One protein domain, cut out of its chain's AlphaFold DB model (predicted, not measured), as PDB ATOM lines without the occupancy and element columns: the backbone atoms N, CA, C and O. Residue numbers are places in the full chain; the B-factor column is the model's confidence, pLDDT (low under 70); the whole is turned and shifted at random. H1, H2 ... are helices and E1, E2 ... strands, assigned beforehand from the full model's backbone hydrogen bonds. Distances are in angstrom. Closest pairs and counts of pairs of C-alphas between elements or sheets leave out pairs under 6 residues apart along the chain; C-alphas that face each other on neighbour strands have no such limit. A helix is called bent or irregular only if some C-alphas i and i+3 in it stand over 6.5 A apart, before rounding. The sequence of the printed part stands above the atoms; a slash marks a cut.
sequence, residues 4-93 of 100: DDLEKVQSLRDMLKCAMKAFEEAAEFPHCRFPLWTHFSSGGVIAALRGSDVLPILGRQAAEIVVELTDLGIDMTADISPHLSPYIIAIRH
ATOM      1  N   ASP A   4     -51.624 -13.143 -35.345       78.75
ATOM      2  CA  ASP A   4     -51.013 -12.854 -36.652       78.75
ATOM      3  C   ASP A   4     -51.558 -11.560 -37.285       78.75
ATOM      4  O   ASP A   4     -50.821 -10.781 -37.888       78.75
ATOM      5  N   ASP A   5     -52.856 -11.292 -37.104       80.56
ATOM      6  CA  ASP A   5     -53.490 -10.068 -37.599       80.56
ATOM      7  C   ASP A   5     -52.986  -8.835 -36.826       80.56
ATOM      8  O   ASP A   5     -52.842  -7.760 -37.404       80.56
ATOM      9  N   LEU A   6     -52.695  -8.975 -35.526       82.06
ATOM     10  CA  LEU A   6     -52.169  -7.887 -34.692       82.06
ATOM     11  C   LEU A   6     -50.720  -7.540 -35.056       82.06
ATOM     12  O   LEU A   6     -50.386  -6.359 -35.155       82.06
ATOM     13  N   GLU A   7     -49.875  -8.544 -35.297       89.25
ATOM     14  CA  GLU A   7     -48.494  -8.335 -35.760       89.25
ATOM     15  C   GLU A   7     -48.466  -7.679 -37.143       89.25
ATOM     16  O   GLU A   7     -47.724  -6.717 -37.369       89.25
ATOM     17  N   LYS A   8     -49.344  -8.130 -38.048       91.12
ATOM     18  CA  LYS A   8     -49.528  -7.516 -39.364       91.12
ATOM     19  C   LYS A   8     -49.963  -6.054 -39.252       91.12
ATOM     20  O   LYS A   8     -49.364  -5.195 -39.895       91.12
ATOM     21  N   VAL A   9     -50.966  -5.752 -38.423       91.50
ATOM     22  CA  VAL A   9     -51.433  -4.371 -38.201       91.50
ATOM     23  C   VAL A   9     -50.314  -3.489 -37.662       91.50
ATOM     24  O   VAL A   9     -50.159  -2.359 -38.125       91.50
ATOM     25  N   GLN A  10     -49.516  -3.982 -36.712       92.00
ATOM     26  CA  GLN A  10     -48.412  -3.198 -36.166       92.00
ATOM     27  C   GLN A  10     -47.340  -2.922 -37.227       92.00
ATOM     28  O   GLN A  10     -46.929  -1.776 -37.391       92.00
ATOM     29  N   SER A  11     -46.962  -3.934 -38.010       93.50
ATOM     30  CA  SER A  11     -46.016  -3.770 -39.117       93.50
ATOM     31  C   SER A  11     -46.512  -2.761 -40.160       93.50
ATOM     32  O   SER A  11     -45.757  -1.880 -40.580       93.50
ATOM     33  N   LEU A  12     -47.795  -2.828 -40.530       93.75
ATOM     34  CA  LEU A  12     -48.421  -1.872 -41.447       93.75
ATOM     35  C   LEU A  12     -48.408  -0.447 -40.881       93.75
ATOM     36  O   LEU A  12     -48.089   0.490 -41.607       93.75
ATOM     37  N   ARG A  13     -48.686  -0.264 -39.586       92.19
ATOM     38  CA  ARG A  13     -48.609   1.052 -38.929       92.19
ATOM     39  C   ARG A  13     -47.195   1.624 -38.927       92.19
ATOM     40  O   ARG A  13     -47.022   2.812 -39.202       92.19
ATOM     41  N   ASP A  14     -46.192   0.796 -38.656       93.12
ATOM     42  CA  ASP A  14     -44.794   1.232 -38.658       93.12
ATOM     43  C   ASP A  14     -44.348   1.647 -40.068       93.12
ATOM     44  O   ASP A  14     -43.728   2.701 -40.245       93.12
ATOM     45  N   MET A  15     -44.738   0.881 -41.093       92.56
ATOM     46  CA  MET A  15     -44.499   1.247 -42.491       92.56
ATOM     47  C   MET A  15     -45.244   2.523 -42.890       92.56
ATOM     48  O   MET A  15     -44.647   3.393 -43.528       92.56
ATOM     49  N   LEU A  16     -46.508   2.673 -42.483       93.12
ATOM     50  CA  LEU A  16     -47.301   3.867 -42.769       93.12
ATOM     51  C   LEU A  16     -46.644   5.114 -42.189       93.12
ATOM     52  O   LEU A  16     -46.529   6.120 -42.880       93.12
ATOM     53  N   LYS A  17     -46.161   5.049 -40.944       91.31
ATOM     54  CA  LYS A  17     -45.487   6.175 -40.290       91.31
ATOM     55  C   LYS A  17     -44.257   6.635 -41.074       91.31
ATOM     56  O   LYS A  17     -44.048   7.836 -41.247       91.31
ATOM     57  N   CYS A  18     -43.458   5.692 -41.572       90.81
ATOM     58  CA  CYS A  18     -42.302   5.993 -42.413       90.81
ATOM     59  C   CYS A  18     -42.717   6.600 -43.762       90.81
ATOM     60  O   CYS A  18     -42.151   7.614 -44.172       90.81
ATOM     61  N   ALA A  19     -43.721   6.017 -44.424       90.75
ATOM     62  CA  ALA A  19     -44.215   6.488 -45.716       90.75
ATOM     63  C   ALA A  19     -44.835   7.892 -45.620       90.75
ATOM     64  O   ALA A  19     -44.530   8.748 -46.445       90.75
ATOM     65  N   MET A  20     -45.635   8.152 -44.584       91.69
ATOM     66  CA  MET A  20     -46.268   9.448 -44.328       91.69
ATOM     67  C   MET A  20     -45.246  10.546 -44.080       91.69
ATOM     68  O   MET A  20     -45.335  11.603 -44.696       91.69
ATOM     69  N   LYS A  21     -44.226  10.279 -43.256       91.12
ATOM     70  CA  LYS A  21     -43.157  11.252 -43.012       91.12
ATOM     71  C   LYS A  21     -42.438  11.634 -44.309       91.12
ATOM     72  O   LYS A  21     -42.234  12.814 -44.571       91.12
ATOM     73  N   ALA A  22     -42.075  10.644 -45.126       89.50
ATOM     74  CA  ALA A  22     -41.416  10.891 -46.406       89.50
ATOM     75  C   ALA A  22     -42.340  11.615 -47.402       89.50
ATOM     76  O   ALA A  22     -41.893  12.485 -48.146       89.50
ATOM     77  N   PHE A  23     -43.627  11.258 -47.423       91.56
ATOM     78  CA  PHE A  23     -44.632  11.882 -48.276       91.56
ATOM     79  C   PHE A  23     -44.837  13.359 -47.928       91.56
ATOM     80  O   PHE A  23     -44.827  14.198 -48.824       91.56
ATOM     81  N   GLU A  24     -44.977  13.684 -46.644       89.81
ATOM     82  CA  GLU A  24     -45.127  15.062 -46.166       89.81
ATOM     83  C   GLU A  24     -43.877  15.896 -46.452       89.81
ATOM     84  O   GLU A  24     -43.993  17.005 -46.966       89.81
ATOM     85  N   GLU A  25     -42.684  15.337 -46.237       90.19
ATOM     86  CA  GLU A  25     -41.423  16.005 -46.576       90.19
ATOM     87  C   GLU A  25     -41.322  16.287 -48.088       90.19
ATOM     88  O   GLU A  25     -40.972  17.390 -48.508       90.19
ATOM     89  N   ALA A  26     -41.690  15.322 -48.937       90.25
ATOM     90  CA  ALA A  26     -41.728  15.521 -50.385       90.25
ATOM     91  C   ALA A  26     -42.791  16.546 -50.820       90.25
ATOM     92  O   ALA A  26     -42.582  17.258 -51.807       90.25
ATOM     93  N   ALA A  27     -43.916  16.622 -50.099       87.69
ATOM     94  CA  ALA A  27     -45.000  17.567 -50.359       87.69
ATOM     95  C   ALA A  27     -44.607  19.000 -49.982       87.69
ATOM     96  O   ALA A  27     -44.922  19.934 -50.720       87.69
ATOM     97  N   GLU A  28     -43.902  19.167 -48.863       89.94
ATOM     98  CA  GLU A  28     -43.393  20.453 -48.385       89.94
ATOM     99  C   GLU A  28     -42.237  20.964 -49.260       89.94
ATOM    100  O   GLU A  28     -42.143  22.159 -49.546       89.94
ATOM    101  N   PHE A  29     -41.396  20.055 -49.767       89.56
ATOM    102  CA  PHE A  29     -40.211  20.386 -50.561       89.56
ATOM    103  C   PHE A  29     -40.239  19.785 -51.983       89.56
ATOM    104  O   PHE A  29     -39.329  19.042 -52.371       89.56
ATOM    105  N   PRO A  30     -41.210  20.154 -52.841       87.25
ATOM    106  CA  PRO A  30     -41.421  19.509 -54.144       87.25
ATOM    107  C   PRO A  30     -40.273  19.725 -55.147       87.25
ATOM    108  O   PRO A  30     -40.154  18.994 -56.138       87.25
ATOM    109  N   HIS A  31     -39.421  20.728 -54.910       91.06
ATOM    110  CA  HIS A  31     -38.257  21.051 -55.740       91.06
ATOM    111  C   HIS A  31     -36.935  20.491 -55.196       91.06
ATOM    112  O   HIS A  31     -35.940  20.481 -55.925       91.06
ATOM    113  N   CYS A  32     -36.911  20.014 -53.947       90.25
ATOM    114  CA  CYS A  32     -35.725  19.400 -53.356       90.25
ATOM    115  C   CYS A  32     -35.469  18.019 -53.954       90.25
ATOM    116  O   CYS A  32     -36.373  17.376 -54.490       90.25
ATOM    117  N   ARG A  33     -34.212  17.574 -53.885       89.56
ATOM    118  CA  ARG A  33     -33.790  16.263 -54.376       89.56
ATOM    119  C   ARG A  33     -33.667  15.273 -53.226       89.56
ATOM    120  O   ARG A  33     -32.890  15.502 -52.304       89.56
ATOM    121  N   PHE A  34     -34.371  14.157 -53.345       86.19
ATOM    122  CA  PHE A  34     -34.363  13.051 -52.401       86.19
ATOM    123  C   PHE A  34     -33.453  11.938 -52.938       86.19
ATOM    124  O   PHE A  34     -33.673  11.468 -54.061       86.19
ATOM    125  N   PRO A  35     -32.408  11.537 -52.194       86.81
ATOM    126  CA  PRO A  35     -31.485  10.505 -52.640       86.81
ATOM    127  C   PRO A  35     -32.140   9.121 -52.581       86.81
ATOM    128  O   PRO A  35     -32.681   8.713 -51.555       86.81
ATOM    129  N   LEU A  36     -32.033   8.377 -53.676       81.56
ATOM    130  CA  LEU A  36     -32.334   6.956 -53.734       81.56
ATOM    131  C   LEU A  36     -31.062   6.175 -53.431       81.56
ATOM    132  O   LEU A  36     -30.061   6.283 -54.145       81.56
ATOM    133  N   TRP A  37     -31.114   5.388 -52.367       81.62
ATOM    134  CA  TRP A  37     -30.014   4.546 -51.922       81.62
ATOM    135  C   TRP A  37     -30.171   3.126 -52.447       81.62
ATOM    136  O   TRP A  37     -31.276   2.669 -52.746       81.62
ATOM    137  N   THR A  38     -29.058   2.408 -52.545       78.44
ATOM    138  CA  THR A  38     -29.114   0.965 -52.795       78.44
ATOM    139  C   THR A  38     -29.526   0.233 -51.522       78.44
ATOM    140  O   THR A  38     -29.233   0.683 -50.419       78.44
ATOM    141  N   HIS A  39     -30.121  -0.946 -51.677       77.75
ATOM    142  CA  HIS A  39     -30.386  -1.848 -50.557       77.75
ATOM    143  C   HIS A  39     -29.119  -2.557 -50.033       77.75
ATOM    144  O   HIS A  39     -29.170  -3.211 -48.994       77.75
ATOM    145  N   PHE A  40     -27.986  -2.458 -50.736       79.69
ATOM    146  CA  PHE A  40     -26.712  -3.005 -50.282       79.69
ATOM    147  C   PHE A  40     -26.085  -2.086 -49.233       79.69
ATOM    148  O   PHE A  40     -25.958  -0.880 -49.446       79.69
ATOM    149  N   SER A  41     -25.616  -2.676 -48.135       66.62
ATOM    150  CA  SER A  41     -25.007  -1.973 -46.997       66.62
ATOM    151  C   SER A  41     -23.749  -1.162 -47.343       66.62
ATOM    152  O   SER A  41     -23.358  -0.293 -46.569       66.62
ATOM    153  N   SER A  42     -23.121  -1.419 -48.495       75.94
ATOM    154  CA  SER A  42     -21.953  -0.696 -49.015       75.94
ATOM    155  C   SER A  42     -22.249   0.172 -50.246       75.94
ATOM    156  O   SER A  42     -21.330   0.775 -50.803       75.94
ATOM    157  N   GLY A  43     -23.500   0.225 -50.714       69.06
ATOM    158  CA  GLY A  43     -23.861   0.954 -51.926       69.06
ATOM    159  C   GLY A  43     -24.189   2.428 -51.671       69.06
ATOM    160  O   GLY A  43     -24.846   2.772 -50.693       69.06
ATOM    161  N   GLY A  44     -23.743   3.303 -52.576       84.25
ATOM    162  CA  GLY A  44     -23.995   4.747 -52.514       84.25
ATOM    163  C   GLY A  44     -25.368   5.179 -53.046       84.25
ATOM    164  O   GLY A  44     -26.246   4.369 -53.337       84.25
ATOM    165  N   VAL A  45     -25.551   6.490 -53.206       84.75
ATOM    166  CA  VAL A  45     -26.736   7.062 -53.864       84.75
ATOM    167  C   VAL A  45     -26.723   6.687 -55.349       84.75
ATOM    168  O   VAL A  45     -25.774   7.016 -56.058       84.75
ATOM    169  N   ILE A  46     -27.770   6.012 -55.826       86.00
ATOM    170  CA  ILE A  46     -27.911   5.584 -57.233       86.00
ATOM    171  C   ILE A  46     -28.617   6.620 -58.101       86.00
ATOM    172  O   ILE A  46     -28.371   6.694 -59.302       86.00
ATOM    173  N   ALA A  47     -29.493   7.423 -57.504       85.75
ATOM    174  CA  ALA A  47     -30.217   8.487 -58.181       85.75
ATOM    175  C   ALA A  47     -30.702   9.517 -57.160       85.75
ATOM    176  O   ALA A  47     -30.731   9.254 -55.962       85.75
ATOM    177  N   ALA A  48     -31.110  10.690 -57.633       88.56
ATOM    178  CA  ALA A  48     -31.806  11.665 -56.809       88.56
ATOM    179  C   ALA A  48     -33.023  12.181 -57.574       88.56
ATOM    180  O   ALA A  48     -32.882  12.720 -58.674       88.56
ATOM    181  N   LEU A  49     -34.205  11.993 -57.000       88.25
ATOM    182  CA  LEU A  49     -35.479  12.386 -57.600       88.25
ATOM    183  C   LEU A  49     -35.968  13.690 -56.980       88.25
ATOM    184  O   LEU A  49     -35.679  13.957 -55.813       88.25
ATOM    185  N   ARG A  50     -36.691  14.523 -57.735       91.75
ATOM    186  CA  ARG A  50     -37.314  15.706 -57.129       91.75
ATOM    187  C   ARG A  50     -38.474  15.268 -56.244       91.75
ATOM    188  O   ARG A  50     -39.111  14.264 -56.543       91.75
ATOM    189  N   GLY A  51     -38.793  16.049 -55.211       89.19
ATOM    190  CA  GLY A  51     -39.966  15.820 -54.357       89.19
ATOM    191  C   GLY A  51     -41.237  15.584 -55.175       89.19
ATOM    192  O   GLY A  51     -41.944  14.611 -54.957       89.19
ATOM    193  N   SER A  52     -41.449  16.390 -56.216       91.44
ATOM    194  CA  SER A  52     -42.552  16.241 -57.180       91.44
ATOM    195  C   SER A  52     -42.583  14.907 -57.940       91.44
ATOM    196  O   SER A  52     -43.669  14.452 -58.287       91.44
ATOM    197  N   ASP A  53     -41.435  14.265 -58.168       90.81
ATOM    198  CA  ASP A  53     -41.347  12.965 -58.844       90.81
ATOM    199  C   ASP A  53     -41.617  11.803 -57.871       90.81
ATOM    200  O   ASP A  53     -42.202  10.792 -58.256       90.81
ATOM    201  N   VAL A  54     -41.201  11.933 -56.602       89.88
ATOM    202  CA  VAL A  54     -41.430  10.900 -55.570       89.88
ATOM    203  C   VAL A  54     -42.791  11.007 -54.900       89.88
ATOM    204  O   VAL A  54     -43.307   9.994 -54.433       89.88
ATOM    205  N   LEU A  55     -43.400  12.193 -54.880       90.75
ATOM    206  CA  LEU A  55     -44.677  12.437 -54.215       90.75
ATOM    207  C   LEU A  55     -45.783  11.468 -54.673       90.75
ATOM    208  O   LEU A  55     -46.451  10.909 -53.804       90.75
ATOM    209  N   PRO A  56     -45.956  11.171 -55.981       90.88
ATOM    210  CA  PRO A  56     -46.964  10.210 -56.417       90.88
ATOM    211  C   PRO A  56     -46.673   8.770 -55.983       90.88
ATOM    212  O   PRO A  56     -47.603   8.003 -55.737       90.88
ATOM    213  N   ILE A  57     -45.393   8.400 -55.890       91.06
ATOM    214  CA  ILE A  57     -44.948   7.058 -55.496       91.06
ATOM    215  C   ILE A  57     -45.210   6.857 -54.001       91.06
ATOM    216  O   ILE A  57     -45.873   5.898 -53.608       91.06
ATOM    217  N   LEU A  58     -44.750   7.807 -53.184       91.06
ATOM    218  CA  LEU A  58     -44.936   7.806 -51.733       91.06
ATOM    219  C   LEU A  58     -46.421   7.911 -51.359       91.06
ATOM    220  O   LEU A  58     -46.886   7.178 -50.490       91.06
ATOM    221  N   GLY A  59     -47.176   8.763 -52.058       92.94
ATOM    222  CA  GLY A  59     -48.615   8.921 -51.853       92.94
ATOM    223  C   GLY A  59     -49.394   7.649 -52.175       92.94
ATOM    224  O   GLY A  59     -50.265   7.254 -51.404       92.94
ATOM    225  N   ARG A  60     -49.053   6.945 -53.265       93.00
ATOM    226  CA  ARG A  60     -49.658   5.641 -53.573       93.00
ATOM    227  C   ARG A  60     -49.356   4.620 -52.478       93.00
ATOM    228  O   ARG A  60     -50.286   4.009 -51.969       93.00
ATOM    229  N   GLN A  61     -48.091   4.477 -52.088       92.38
ATOM    230  CA  GLN A  61     -47.680   3.497 -51.083       92.38
ATOM    231  C   GLN A  61     -48.365   3.737 -49.730       92.38
ATOM    232  O   GLN A  61     -48.897   2.807 -49.128       92.38
ATOM    233  N   ALA A  62     -48.397   4.985 -49.255       93.56
ATOM    234  CA  ALA A  62     -49.083   5.328 -48.012       93.56
ATOM    235  C   ALA A  62     -50.595   5.051 -48.101       93.56
ATOM    236  O   ALA A  62     -51.186   4.524 -47.161       93.56
ATOM    237  N   ALA A  63     -51.220   5.347 -49.243       94.00
ATOM    238  CA  ALA A  63     -52.645   5.117 -49.440       94.00
ATOM    239  C   ALA A  63     -53.005   3.622 -49.533       94.00
ATOM    240  O   ALA A  63     -54.035   3.228 -48.992       94.00
ATOM    241  N   GLU A  64     -52.164   2.784 -50.146       94.44
ATOM    242  CA  GLU A  64     -52.340   1.321 -50.171       94.44
ATOM    243  C   GLU A  64     -52.340   0.743 -48.749       94.44
ATOM    244  O   GLU A  64     -53.245  -0.010 -48.391       94.44
ATOM    245  N   ILE A  65     -51.395   1.174 -47.905       94.50
ATOM    246  CA  ILE A  65     -51.317   0.740 -46.502       94.50
ATOM    247  C   ILE A  65     -52.556   1.189 -45.714       94.50
ATOM    248  O   ILE A  65     -53.109   0.417 -44.930       94.50
ATOM    249  N   VAL A  66     -53.020   2.426 -45.919       93.75
ATOM    250  CA  VAL A  66     -54.246   2.935 -45.280       93.75
ATOM    251  C   VAL A  66     -55.469   2.120 -45.692       93.75
ATOM    252  O   VAL A  66     -56.294   1.791 -44.838       93.75
ATOM    253  N   VAL A  67     -55.604   1.792 -46.981       92.69
ATOM    254  CA  VAL A  67     -56.703   0.950 -47.471       92.69
ATOM    255  C   VAL A  67     -56.643  -0.421 -46.806       92.69
ATOM    256  O   VAL A  67     -57.651  -0.842 -46.249       92.69
ATOM    257  N   GLU A  68     -55.470  -1.053 -46.752       93.88
ATOM    258  CA  GLU A  68     -55.302  -2.364 -46.119       93.88
ATOM    259  C   GLU A  68     -55.628  -2.344 -44.616       93.88
ATOM    260  O   GLU A  68     -56.339  -3.219 -44.124       93.88
ATOM    261  N   LEU A  69     -55.178  -1.324 -43.879       92.88
ATOM    262  CA  LEU A  69     -55.540  -1.142 -42.469       92.88
ATOM    263  C   LEU A  69     -57.052  -0.944 -42.293       92.88
ATOM    264  O   LEU A  69     -57.648  -1.524 -41.382       92.88
ATOM    265  N   THR A  70     -57.684  -0.181 -43.186       91.38
ATOM    266  CA  THR A  70     -59.136   0.044 -43.151       91.38
ATOM    267  C   THR A  70     -59.915  -1.238 -43.453       91.38
ATOM    268  O   THR A  70     -60.917  -1.511 -42.795       91.38
ATOM    269  N   ASP A  71     -59.444  -2.057 -44.395       90.44
ATOM    270  CA  ASP A  71     -60.057  -3.345 -44.744       90.44
ATOM    271  C   ASP A  71     -59.918  -4.373 -43.605       90.44
ATOM    272  O   ASP A  71     -60.775  -5.240 -43.434       90.44
ATOM    273  N   LEU A  72     -58.888  -4.230 -42.763       90.88
ATOM    274  CA  LEU A  72     -58.733  -4.966 -41.501       90.88
ATOM    275  C   LEU A  72     -59.615  -4.418 -40.359       90.88
ATOM    276  O   LEU A  72     -59.572  -4.944 -39.244       90.88
ATOM    277  N   GLY A  73     -60.425  -3.388 -40.617       88.88
ATOM    278  CA  GLY A  73     -61.338  -2.778 -39.648       88.88
ATOM    279  C   GLY A  73     -60.686  -1.751 -38.721       88.88
ATOM    280  O   GLY A  73     -61.273  -1.410 -37.693       88.88
ATOM    281  N   ILE A  74     -59.484  -1.266 -39.046       90.12
ATOM    282  CA  ILE A  74     -58.817  -0.198 -38.296       90.12
ATOM    283  C   ILE A  74     -59.288   1.158 -38.825       90.12
ATOM    284  O   ILE A  74     -59.201   1.434 -40.019       90.12
ATOM    285  N   ASP A  75     -59.768   2.021 -37.933       88.56
ATOM    286  CA  ASP A  75     -60.109   3.398 -38.288       88.56
ATOM    287  C   ASP A  75     -58.832   4.229 -38.472       88.56
ATOM    288  O   ASP A  75     -58.066   4.411 -37.527       88.56
ATOM    289  N   MET A  76     -58.614   4.712 -39.697       88.44
ATOM    290  CA  MET A  76     -57.458   5.526 -40.088       88.44
ATOM    291  C   MET A  76     -57.818   7.004 -40.301       88.44
ATOM    292  O   MET A  76     -56.969   7.786 -40.712       88.44
ATOM    293  N   THR A  77     -59.072   7.412 -40.071       82.69
ATOM    294  CA  THR A  77     -59.568   8.750 -40.454       82.69
ATOM    295  C   THR A  77     -58.798   9.908 -39.816       82.69
ATOM    296  O   THR A  77     -58.639  10.948 -40.452       82.69
ATOM    297  N   ALA A  78     -58.281   9.726 -38.598       80.44
ATOM    298  CA  ALA A  78     -57.477  10.725 -37.891       80.44
ATOM    299  C   ALA A  78     -56.003  10.777 -38.342       80.44
ATOM    300  O   ALA A  78     -55.337  11.786 -38.121       80.44
ATOM    301  N   ASP A  79     -55.504   9.713 -38.976       78.38
ATOM    302  CA  ASP A  79     -54.088   9.530 -39.323       78.38
ATOM    303  C   ASP A  79     -53.775   9.880 -40.792       78.38
ATOM    304  O   ASP A  79     -52.627   9.814 -41.233       78.38
ATOM    305  N   ILE A  80     -54.797  10.234 -41.579       81.75
ATOM    306  CA  ILE A  80     -54.676  10.517 -43.013       81.75
ATOM    307  C   ILE A  80     -54.522  12.023 -43.244       81.75
ATOM    308  O   ILE A  80     -55.418  12.815 -42.954       81.75
ATOM    309  N   SER A  81     -53.412  12.421 -43.870       79.62
ATOM    310  CA  SER A  81     -53.221  13.793 -44.358       79.62
ATOM    311  C   SER A  81     -54.224  14.137 -45.476       79.62
ATOM    312  O   SER A  81     -54.479  13.300 -46.354       79.62
ATOM    313  N   PRO A  82     -54.737  15.382 -45.553       81.12
ATOM    314  CA  PRO A  82     -55.561  15.837 -46.676       81.12
ATOM    315  C   PRO A  82     -54.904  15.615 -48.047       81.12
ATOM    316  O   PRO A  82     -55.593  15.337 -49.027       81.12
ATOM    317  N   HIS A  83     -53.570  15.668 -48.117       83.69
ATOM    318  CA  HIS A  83     -52.810  15.428 -49.346       83.69
ATOM    319  C   HIS A  83     -52.830  13.961 -49.801       83.69
ATOM    320  O   HIS A  83     -52.617  13.690 -50.982       83.69
ATOM    321  N   LEU A  84     -53.121  13.021 -48.895       88.06
ATOM    322  CA  LEU A  84     -53.208  11.591 -49.193       88.06
ATOM    323  C   LEU A  84     -54.602  11.180 -49.695       88.06
ATOM    324  O   LEU A  84     -54.738  10.210 -50.440       88.06
ATOM    325  N   SER A  85     -55.641  11.942 -49.342       88.12
ATOM    326  CA  SER A  85     -57.036  11.635 -49.694       88.12
ATOM    327  C   SER A  85     -57.262  11.366 -51.196       88.12
ATOM    328  O   SER A  85     -57.920  10.373 -51.518       88.12
ATOM    329  N   PRO A  86     -56.686  12.144 -52.142       87.81
ATOM    330  CA  PRO A  86     -56.815  11.854 -53.572       87.81
ATOM    331  C   PRO A  86     -56.261  10.481 -53.983       87.81
ATOM    332  O   PRO A  86     -56.819   9.839 -54.872       87.81
ATOM    333  N   TYR A  87     -55.197  10.005 -53.329       90.88
ATOM    334  CA  TYR A  87     -54.585   8.705 -53.613       90.88
ATOM    335  C   TYR A  87     -55.457   7.550 -53.118       90.88
ATOM    336  O   TYR A  87     -55.653   6.575 -53.840       90.88
ATOM    337  N   ILE A  88     -56.048   7.687 -51.927       89.69
ATOM    338  CA  ILE A  88     -56.978   6.692 -51.370       89.69
ATOM    339  C   ILE A  88     -58.203   6.548 -52.275       89.69
ATOM    340  O   ILE A  88     -58.614   5.430 -52.590       89.69
ATOM    341  N   ILE A  89     -58.761   7.671 -52.744       88.62
ATOM    342  CA  ILE A  89     -59.881   7.669 -53.694       88.62
ATOM    343  C   ILE A  89     -59.482   6.942 -54.983       88.62
ATOM    344  O   ILE A  89     -60.236   6.093 -55.453       88.62
ATOM    345  N   ALA A  90     -58.299   7.234 -55.531       88.25
ATOM    346  CA  ALA A  90     -57.814   6.605 -56.759       88.25
ATOM    347  C   ALA A  90     -57.612   5.083 -56.629       88.25
ATOM    348  O   ALA A  90     -57.845   4.364 -57.596       88.25
ATOM    349  N   ILE A  91     -57.205   4.590 -55.454       88.38
ATOM    350  CA  ILE A  91     -57.038   3.149 -55.192       88.38
ATOM    351  C   ILE A  91     -58.388   2.454 -54.998       88.38
ATOM    352  O   ILE A  91     -58.593   1.368 -55.533       88.38
ATOM    353  N   ARG A  92     -59.322   3.063 -54.256       85.06
ATOM    354  CA  ARG A  92     -60.655   2.479 -54.005       85.06
ATOM    355  C   ARG A  92     -61.566   2.513 -55.225       85.06
ATOM    356  O   ARG A  92     -62.428   1.651 -55.382       85.06
ATOM    357  N   HIS A  93     -61.378   3.509 -56.079       84.88
ATOM    358  CA  HIS A  93     -62.104   3.678 -57.328       84.88
ATOM    359  C   HIS A  93     -61.099   3.738 -58.475       84.88
ATOM    360  O   HIS A  93     -60.916   4.808 -59.069       84.88
TER     361      HIS A  93
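AT A GLANCE: This is residues 4 to 93 of the 100 residues of an uncharacterized protein of Gluconacetobacter entanii (UniProt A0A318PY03). Two long helices, H1 and H2, lie side by side and run opposite ways; the hairpin of strands E1 and E2 joins them at one end, where H1 ends and H2 begins. The short helix H3 crosses H2 on a side away from H1, and a long stretch with no named element, residues 72 to 84, leads to it from the end of H2. You will find 90 residues printed, with three named helices and two named strands in the order H1, E1, E2, H2, H3; the sheet has the order E1 - E2, antiparallel, and the class is mostly helix. The whole is only just compact, close to loose, with a radius of gyration of the C-alphas of 14.4 A, and the C-alphas span 39 by 29 by 21 A.

IN THESE COORDINATES: Find C-alpha 4 at (-51.013, -12.854, -36.652), where the printed part begins; from there H1, residues 4 to 28, runs 36.1 A from first to last C-alpha and ends with C-alpha 28 at (-43.393, 20.453, -48.385). After a tight link of 4 residues look for E1, residues 33 to 37, 12.6 A long. Read on through a short link of 7 residues to E2, residues 45 to 50, 14.0 A long. With 0 residues between, H2 follows directly, residues 51 to 71, 29.4 A long; start at C-alpha 51, (-39.966, 15.820, -54.357). H2 is irregular, but only just: C-alphas 53 and 56 are 6.7 A apart. After residues 72 to 84 comes H3, residues 85 to 92, 10.7 A long, which ends with C-alpha 92 at (-60.655, 2.479, -54.005).

HOW THE PARTS SIT: Begin with H1 and H2, which touch with 27 pairs of C-alphas within 8 A. Their closest C-alphas are those of Ala 26 and Gly 51, 4.4 A apart. They run opposite ways at a shallow tilt of 26 degrees, with their centres 9.3 A apart. Next look at E1 and E2, a hairpin of antiparallel neighbour strands whose directions stand at 150 degrees. The C-alphas of Pro 35 and Ala 48 face each other at 4.3 A; N 34 and O 49 are within hydrogen-bond range at 2.8 A, as are N 46 and O 36 at 2.9 A. Near the start of H2, the closest C-alphas of E1 and H2 are those of Arg 33 and Gly 51, 6.2 A apart. H1 and E2 are apart, but only just, at a closest distance of 8.1 A. Now turn to residues 59 to 67 of H2, with which alone it touches H3. The closest C-alphas there are those of Ala 63 and Ile 88, 5.0 A apart. H2 and H3 run the same way at a steep tilt of 58 degrees. H3 is apart from H1, E1 and E2. In the backbones of H1 and H3 every O i to N i+4 pair is within hydrogen-bond range; in H2 15 of 17 are.

THE WHOLE: The two C-alphas farthest apart in the domain are those of Ser 42 and His 93, 41.2 A apart. From C-alpha 4 to C-alpha 93, the first and last printed, the distance is 28.7 A. The printed part has no cut. The link from H2 to H3, 13 residues, is long, and its C-alphas lie 9 to 20 A from the mean of all C-alphas. In the B-factor column the mean pLDDT of the printed part is 88.0; look at residues 41 and 43, in the link between E1 and E2, for the two values under 70.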